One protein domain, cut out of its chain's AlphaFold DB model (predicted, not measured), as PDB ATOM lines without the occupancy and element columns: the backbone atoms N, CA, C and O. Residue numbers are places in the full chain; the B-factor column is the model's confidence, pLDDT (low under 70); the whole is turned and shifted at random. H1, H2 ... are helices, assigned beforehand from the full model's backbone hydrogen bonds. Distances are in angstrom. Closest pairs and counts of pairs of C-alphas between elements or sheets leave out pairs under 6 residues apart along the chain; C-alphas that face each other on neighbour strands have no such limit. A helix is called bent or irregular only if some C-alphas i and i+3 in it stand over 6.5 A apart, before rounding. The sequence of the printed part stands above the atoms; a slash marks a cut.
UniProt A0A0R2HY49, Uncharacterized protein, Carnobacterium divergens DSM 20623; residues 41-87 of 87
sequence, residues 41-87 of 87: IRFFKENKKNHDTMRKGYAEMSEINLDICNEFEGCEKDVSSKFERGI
ATOM      1  N   ILE A  41     -54.763  47.090   8.338       93.62
ATOM      2  CA  ILE A  41     -55.666  47.787   7.408       93.62
ATOM      3  C   ILE A  41     -54.907  48.844   6.607       93.62
ATOM      4  O   ILE A  41     -55.110  48.965   5.394       93.62
ATOM      5  N   ARG A  42     -54.053  49.628   7.273       94.94
ATOM      6  CA  ARG A  42     -53.259  50.669   6.625       94.94
ATOM      7  C   ARG A  42     -52.295  50.065   5.610       94.94
ATOM      8  O   ARG A  42     -52.332  50.464   4.446       94.94
ATOM      9  N   PHE A  43     -51.522  49.064   6.024       93.62
ATOM     10  CA  PHE A  43     -50.590  48.352   5.157       93.62
ATOM     11  C   PHE A  43     -51.297  47.784   3.922       93.62
ATOM     12  O   PHE A  43     -50.850  47.990   2.793       93.62
ATOM     13  N   PHE A  44     -52.448  47.130   4.107       94.19
ATOM     14  CA  PHE A  44     -53.206  46.571   2.993       94.19
ATOM     15  C   PHE A  44     -53.699  47.651   2.022       94.19
ATOM     16  O   PHE A  44     -53.557  47.500   0.810       94.19
ATOM     17  N   LYS A  45     -54.260  48.758   2.527       95.12
ATOM     18  CA  LYS A  45     -54.763  49.853   1.680       95.12
ATOM     19  C   LYS A  45     -53.654  50.511   0.863       95.12
ATOM     20  O   LYS A  45     -53.854  50.764  -0.325       95.12
ATOM     21  N   GLU A  46     -52.509  50.781   1.485       94.88
ATOM     22  CA  GLU A  46     -51.362  51.409   0.824       94.88
ATOM     23  C   GLU A  46     -50.803  50.502  -0.283       94.88
ATOM     24  O   GLU A  46     -50.683  50.933  -1.432       94.88
ATOM     25  N   ASN A  47     -50.579  49.217   0.010       94.56
ATOM     26  CA  ASN A  47     -50.073  48.269  -0.986       94.56
ATOM     27  C   ASN A  47     -51.086  47.992  -2.098       94.56
ATOM     28  O   ASN A  47     -50.719  47.974  -3.272       94.56
ATOM     29  N   LYS A  48     -52.373  47.841  -1.762       95.38
ATOM     30  CA  LYS A  48     -53.432  47.660  -2.762       95.38
ATOM     31  C   LYS A  48     -53.442  48.814  -3.759       95.38
ATOM     32  O   LYS A  48     -53.478  48.569  -4.960       95.38
ATOM     33  N   LYS A  49     -53.364  50.061  -3.279       93.94
ATOM     34  CA  LYS A  49     -53.320  51.244  -4.149       93.94
ATOM     35  C   LYS A  49     -52.120  51.199  -5.096       93.94
ATOM     36  O   LYS A  49     -52.286  51.466  -6.286       93.94
ATOM     37  N   ASN A  50     -50.939  50.851  -4.588       94.69
ATOM     38  CA  ASN A  50     -49.723  50.768  -5.397       94.69
ATOM     39  C   ASN A  50     -49.846  49.687  -6.479       94.69
ATOM     40  O   ASN A  50     -49.618  49.967  -7.656       94.69
ATOM     41  N   HIS A  51     -50.294  48.484  -6.109       95.31
ATOM     42  CA  HIS A  51     -50.494  47.388  -7.058       95.31
ATOM     43  C   HIS A  51     -51.580  47.693  -8.094       95.31
ATOM     44  O   HIS A  51     -51.377  47.435  -9.279       95.31
ATOM     45  N   ASP A  52     -52.706  48.281  -7.683       96.69
ATOM     46  CA  ASP A  52     -53.784  48.656  -8.600       96.69
ATOM     47  C   ASP A  52     -53.333  49.742  -9.585       96.69
ATOM     48  O   ASP A  52     -53.697  49.689 -10.760       96.69
ATOM     49  N   THR A  53     -52.517  50.697  -9.131       96.38
ATOM     50  CA  THR A  53     -51.948  51.747  -9.992       96.38
ATOM     51  C   THR A  53     -50.997  51.147 -11.023       96.38
ATOM     52  O   THR A  53     -51.139  51.412 -12.212       96.38
ATOM     53  N   MET A  54     -50.078  50.281 -10.587       95.31
ATOM     54  CA  MET A  54     -49.134  49.604 -11.477       95.31
ATOM     55  C   MET A  54     -49.858  48.736 -12.513       95.31
ATOM     56  O   MET A  54     -49.576  48.826 -13.705       95.31
ATOM     57  N   ARG A  55     -50.841  47.938 -12.075       96.69
ATOM     58  CA  ARG A  55     -51.647  47.090 -12.963       96.69
ATOM     59  C   ARG A  55     -52.374  47.911 -14.028       96.69
ATOM     60  O   ARG A  55     -52.403  47.500 -15.182       96.69
ATOM     61  N   LYS A  56     -52.965  49.048 -13.645       97.19
ATOM     62  CA  LYS A  56     -53.631  49.953 -14.593       97.19
ATOM     63  C   LYS A  56     -52.643  50.564 -15.579       97.19
ATOM     64  O   LYS A  56     -52.889  50.469 -16.771       97.19
ATOM     65  N   GLY A  57     -51.512  51.081 -15.100       96.75
ATOM     66  CA  GLY A  57     -50.485  51.667 -15.964       96.75
ATOM     67  C   GLY A  57     -49.956  50.683 -17.011       96.75
ATOM     68  O   GLY A  57     -49.853  51.034 -18.180       96.75
ATOM     69  N   TYR A  58     -49.701  49.425 -16.631       96.94
ATOM     70  CA  TYR A  58     -49.301  48.393 -17.596       96.94
ATOM     71  C   TYR A  58     -50.388  48.073 -18.623       96.94
ATOM     72  O   TYR A  58     -50.068  47.841 -19.784       96.94
ATOM     73  N   ALA A  59     -51.658  48.050 -18.212       96.62
ATOM     74  CA  ALA A  59     -52.766  47.810 -19.130       96.62
ATOM     75  C   ALA A  59     -52.949  48.979 -20.113       96.62
ATOM     76  O   ALA A  59     -53.087  48.749 -21.311       96.62
ATOM     77  N   GLU A  60     -52.900  50.218 -19.622       97.56
ATOM     78  CA  GLU A  60     -53.025  51.441 -20.428       97.56
ATOM     79  C   GLU A  60     -51.874  51.595 -21.431       97.56
ATOM     80  O   GLU A  60     -52.099  52.013 -22.561       97.56
ATOM     81  N   MET A  61     -50.657  51.203 -21.047       96.56
ATOM     82  CA  MET A  61     -49.474  51.262 -21.915       96.56
ATOM     83  C   MET A  61     -49.271  50.006 -22.770       96.56
ATOM     84  O   MET A  61     -48.267  49.911 -23.470       96.56
ATOM     85  N   SER A  62     -50.169  49.020 -22.698       95.81
ATOM     86  CA  SER A  62     -49.930  47.696 -23.287       95.81
ATOM     87  C   SER A  62     -49.698  47.732 -24.799       95.81
ATOM     88  O   SER A  62     -48.761  47.093 -25.266       95.81
ATOM     89  N   GLU A  63     -50.485  48.514 -25.542       96.06
ATOM     90  CA  GLU A  63     -50.342  48.659 -26.997       96.06
ATOM     91  C   GLU A  63     -49.014  49.332 -27.370       96.06
ATOM     92  O   GLU A  63     -48.248  48.775 -28.148       96.06
ATOM     93  N   ILE A  64     -48.675  50.461 -26.737       96.38
ATOM     94  CA  ILE A  64     -47.410  51.176 -26.985       96.38
ATOM     95  C   ILE A  64     -46.205  50.290 -26.645       96.38
ATOM     96  O   ILE A  64     -45.244  50.219 -27.408       96.38
ATOM     97  N   ASN A  65     -46.249  49.603 -25.501       94.62
ATOM     98  CA  ASN A  65     -45.178  48.695 -25.097       94.62
ATOM     99  C   ASN A  65     -45.006  47.556 -26.110       94.62
ATOM    100  O   ASN A  65     -43.877  47.163 -26.392       94.62
ATOM    101  N   LEU A  66     -46.107  47.042 -26.664       95.12
ATOM    102  CA  LEU A  66     -46.073  45.990 -27.674       95.12
ATOM    103  C   LEU A  66     -45.506  46.497 -29.006       95.12
ATOM    104  O   LEU A  66     -44.686  45.806 -29.607       95.12
ATOM    105  N   ASP A  67     -45.889  47.696 -29.438       96.06
ATOM    106  CA  ASP A  67     -45.366  48.318 -30.658       96.06
ATOM    107  C   ASP A  67     -43.849  48.517 -30.577       96.06
ATOM    108  O   ASP A  67     -43.130  48.141 -31.503       96.06
ATOM    109  N   ILE A  68     -43.349  49.006 -29.437       93.38
ATOM    110  CA  ILE A  68     -41.908  49.136 -29.179       93.38
ATOM    111  C   ILE A  68     -41.228  47.762 -29.250       93.38
ATOM    112  O   ILE A  68     -40.227  47.609 -29.946       93.38
ATOM    113  N   CYS A  69     -41.760  46.740 -28.569       92.81
ATOM    114  CA  CYS A  69     -41.186  45.393 -28.629       92.81
ATOM    115  C   CYS A  69     -41.109  44.863 -30.068       92.81
ATOM    116  O   CYS A  69     -40.086  44.306 -30.461       92.81
ATOM    117  N   ASN A  70     -42.160  45.068 -30.860       92.75
ATOM    118  CA  ASN A  70     -42.198  44.630 -32.253       92.75
ATOM    119  C   ASN A  70     -41.185  45.385 -33.130       92.75
ATOM    120  O   ASN A  70     -40.570  44.777 -34.003       92.75
ATOM    121  N   GLU A  71     -40.983  46.687 -32.899       93.25
ATOM    122  CA  GLU A  71     -40.016  47.499 -33.650       93.25
ATOM    123  C   GLU A  71     -38.569  47.030 -33.431       93.25
ATOM    124  O   GLU A  71     -37.779  46.975 -34.375       93.25
ATOM    125  N   PHE A  72     -38.222  46.635 -32.203       90.88
ATOM    126  CA  PHE A  72     -36.853  46.241 -31.847       90.88
ATOM    127  C   PHE A  72     -36.575  44.732 -31.926       90.88
ATOM    128  O   PHE A  72     -35.410  44.331 -31.842       90.88
ATOM    129  N   GLU A  73     -37.588  43.892 -32.165       90.38
ATOM    130  CA  GLU A  73     -37.454  42.426 -32.209       90.38
ATOM    131  C   GLU A  73     -36.372  41.956 -33.207       90.38
ATOM    132  O   GLU A  73     -35.614  41.017 -32.947       90.38
ATOM    133  N   GLY A  74     -36.257  42.629 -34.357       82.69
ATOM    134  CA  GLY A  74     -35.240  42.322 -35.368       82.69
ATOM    135  C   GLY A  74     -33.809  42.557 -34.874       82.69
ATOM    136  O   GLY A  74     -32.926  41.731 -35.108       82.69
ATOM    137  N   CYS A  75     -33.580  43.642 -34.131       87.62
ATOM    138  CA  CYS A  75     -32.266  43.964 -33.573       87.62
ATOM    139  C   CYS A  75     -31.835  42.949 -32.507       87.62
ATOM    140  O   CYS A  75     -30.666  42.558 -32.464       87.62
ATOM    141  N   GLU A  76     -32.769  42.492 -31.671       84.44
ATOM    142  CA  GLU A  76     -32.502  41.469 -30.656       84.44
ATOM    143  C   GLU A  76     -32.085  40.139 -31.298       84.44
ATOM    144  O   GLU A  76     -31.081  39.538 -30.900       84.44
ATOM    145  N   LYS A  77     -32.796  39.712 -32.352       85.38
ATOM    146  CA  LYS A  77     -32.472  38.497 -33.118       85.38
ATOM    147  C   LYS A  77     -31.101  38.591 -33.792       85.38
ATOM    148  O   LYS A  77     -30.324  37.634 -33.743       85.38
ATOM    149  N   ASP A  78     -30.766  39.742 -34.368       83.56
ATOM    150  CA  ASP A  78     -29.469  39.965 -35.007       83.56
ATOM    151  C   ASP A  78     -28.308  39.874 -34.011       83.56
ATOM    152  O   ASP A  78     -27.292  39.243 -34.315       83.56
ATOM    153  N   VAL A  79     -28.453  40.456 -32.816       83.88
ATOM    154  CA  VAL A  79     -27.447  40.367 -31.746       83.88
ATOM    155  C   VAL A  79     -27.333  38.937 -31.224       83.88
ATOM    156  O   VAL A  79     -26.219  38.412 -31.168       83.88
ATOM    157  N   SER A  80     -28.453  38.273 -30.921       78.44
ATOM    158  CA  SER A  80     -28.452  36.876 -30.456       78.44
ATOM    159  C   SER A  80     -27.732  35.960 -31.449       78.44
ATOM    160  O   SER A  80     -26.846  35.192 -31.078       78.44
ATOM    161  N   SER A  81     -28.018  36.123 -32.744       78.12
ATOM    162  CA  SER A  81     -27.396  35.316 -33.795       78.12
ATOM    163  C   SER A  81     -25.891  35.570 -33.977       78.12
ATOM    164  O   SER A  81     -25.201  34.723 -34.546       78.12
ATOM    165  N   LYS A  82     -25.370  36.730 -33.553       74.06
ATOM    166  CA  LYS A  82     -23.931  37.050 -33.576       74.06
ATOM    167  C   LYS A  82     -23.204  36.421 -32.390       74.06
ATOM    168  O   LYS A  82     -22.143  35.841 -32.596       74.06
ATOM    169  N   PHE A  83     -23.812  36.450 -31.202       71.19
ATOM    170  CA  PHE A  83     -23.297  35.756 -30.017       71.19
ATOM    171  C   PHE A  83     -23.242  34.233 -30.218       71.19
ATOM    172  O   PHE A  83     -22.240  33.604 -29.890       71.19
ATOM    173  N   GLU A  84     -24.270  33.636 -30.825       68.38
ATOM    174  CA  GLU A  84     -24.290  32.197 -31.144       68.38
ATOM    175  C   GLU A  84     -23.249  31.794 -32.200       68.38
ATOM    176  O   GLU A  84     -22.800  30.649 -32.234       68.38
ATOM    177  N   ARG A  85     -22.835  32.736 -33.056       63.88
ATOM    178  CA  ARG A  85     -21.814  32.524 -34.091       63.88
ATOM    179  C   ARG A  85     -20.378  32.758 -33.611       63.88
ATOM    180  O   ARG A  85     -19.464  32.628 -34.421       63.88
ATOM    181  N   GLY A  86     -20.166  33.028 -32.320       54.06
ATOM    182  CA  GLY A  86     -18.833  33.076 -31.712       54.06
ATOM    183  C   GLY A  86     -17.922  34.171 -32.272       54.06
ATOM    184  O   GLY A  86     -16.725  33.930 -32.437       54.06
ATOM    185  N   ILE A  87     -18.487  35.342 -32.585       53.78
ATOM    186  CA  ILE A  87     -17.719  36.586 -32.753       53.78
ATOM    187  C   ILE A  87     -17.761  37.351 -31.433       53.78
ATOM    188  O   ILE A  87     -18.883  37.505 -30.899       53.78
TER     189      ILE A  87
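This is residues 41 to 87 of the 87 residues of an uncharacterized protein of Carnobacterium divergens DSM 20623 (UniProt A0A0R2HY49). Two helices follow each other end to end in one long open arch: H1 makes one leg, and H2, bent partway, makes the top with H2a and the other leg with H2b. No part folds back on another. The printed part has 47 residues, with H1 then H2 and no named strand; the class is all helix. It is extended, with a radius of gyration of the C-alphas of 18.5 A and spans of 56 by 23 by 7 A.

H1, residues 41 to 60, runs 28.2 A from C-alpha 41 at (-55.666, 47.787, 7.408). H2, residues 62 to 84, was assigned as one helix by its hydrogen bonds but is bent: C-alphas 71 and 74 are 7.3 A apart. Its arms are H2a, residues 62 to 71, 14.3 A long, and H2b, residues 74 to 84, 15.5 A long, ending at C-alpha 84 at (-24.290, 32.197, -31.144).

H1 and H2a meet only through their link, a tight one of 1 residue, Met 61. H2a and H2b stand at a steep tilt of 55 degrees. H1 and H2b are apart. In H1, H2a and H2b every O i to N i+4 pair is within hydrogen-bond range.

The C-alphas of Ile 41 and Ile 87, the two farthest apart, are 56.4 A apart. The printed part has no cut and ends at the chain's last residue. Mean pLDDT of the printed part is 89.0; residues 84 to 87 are under 70.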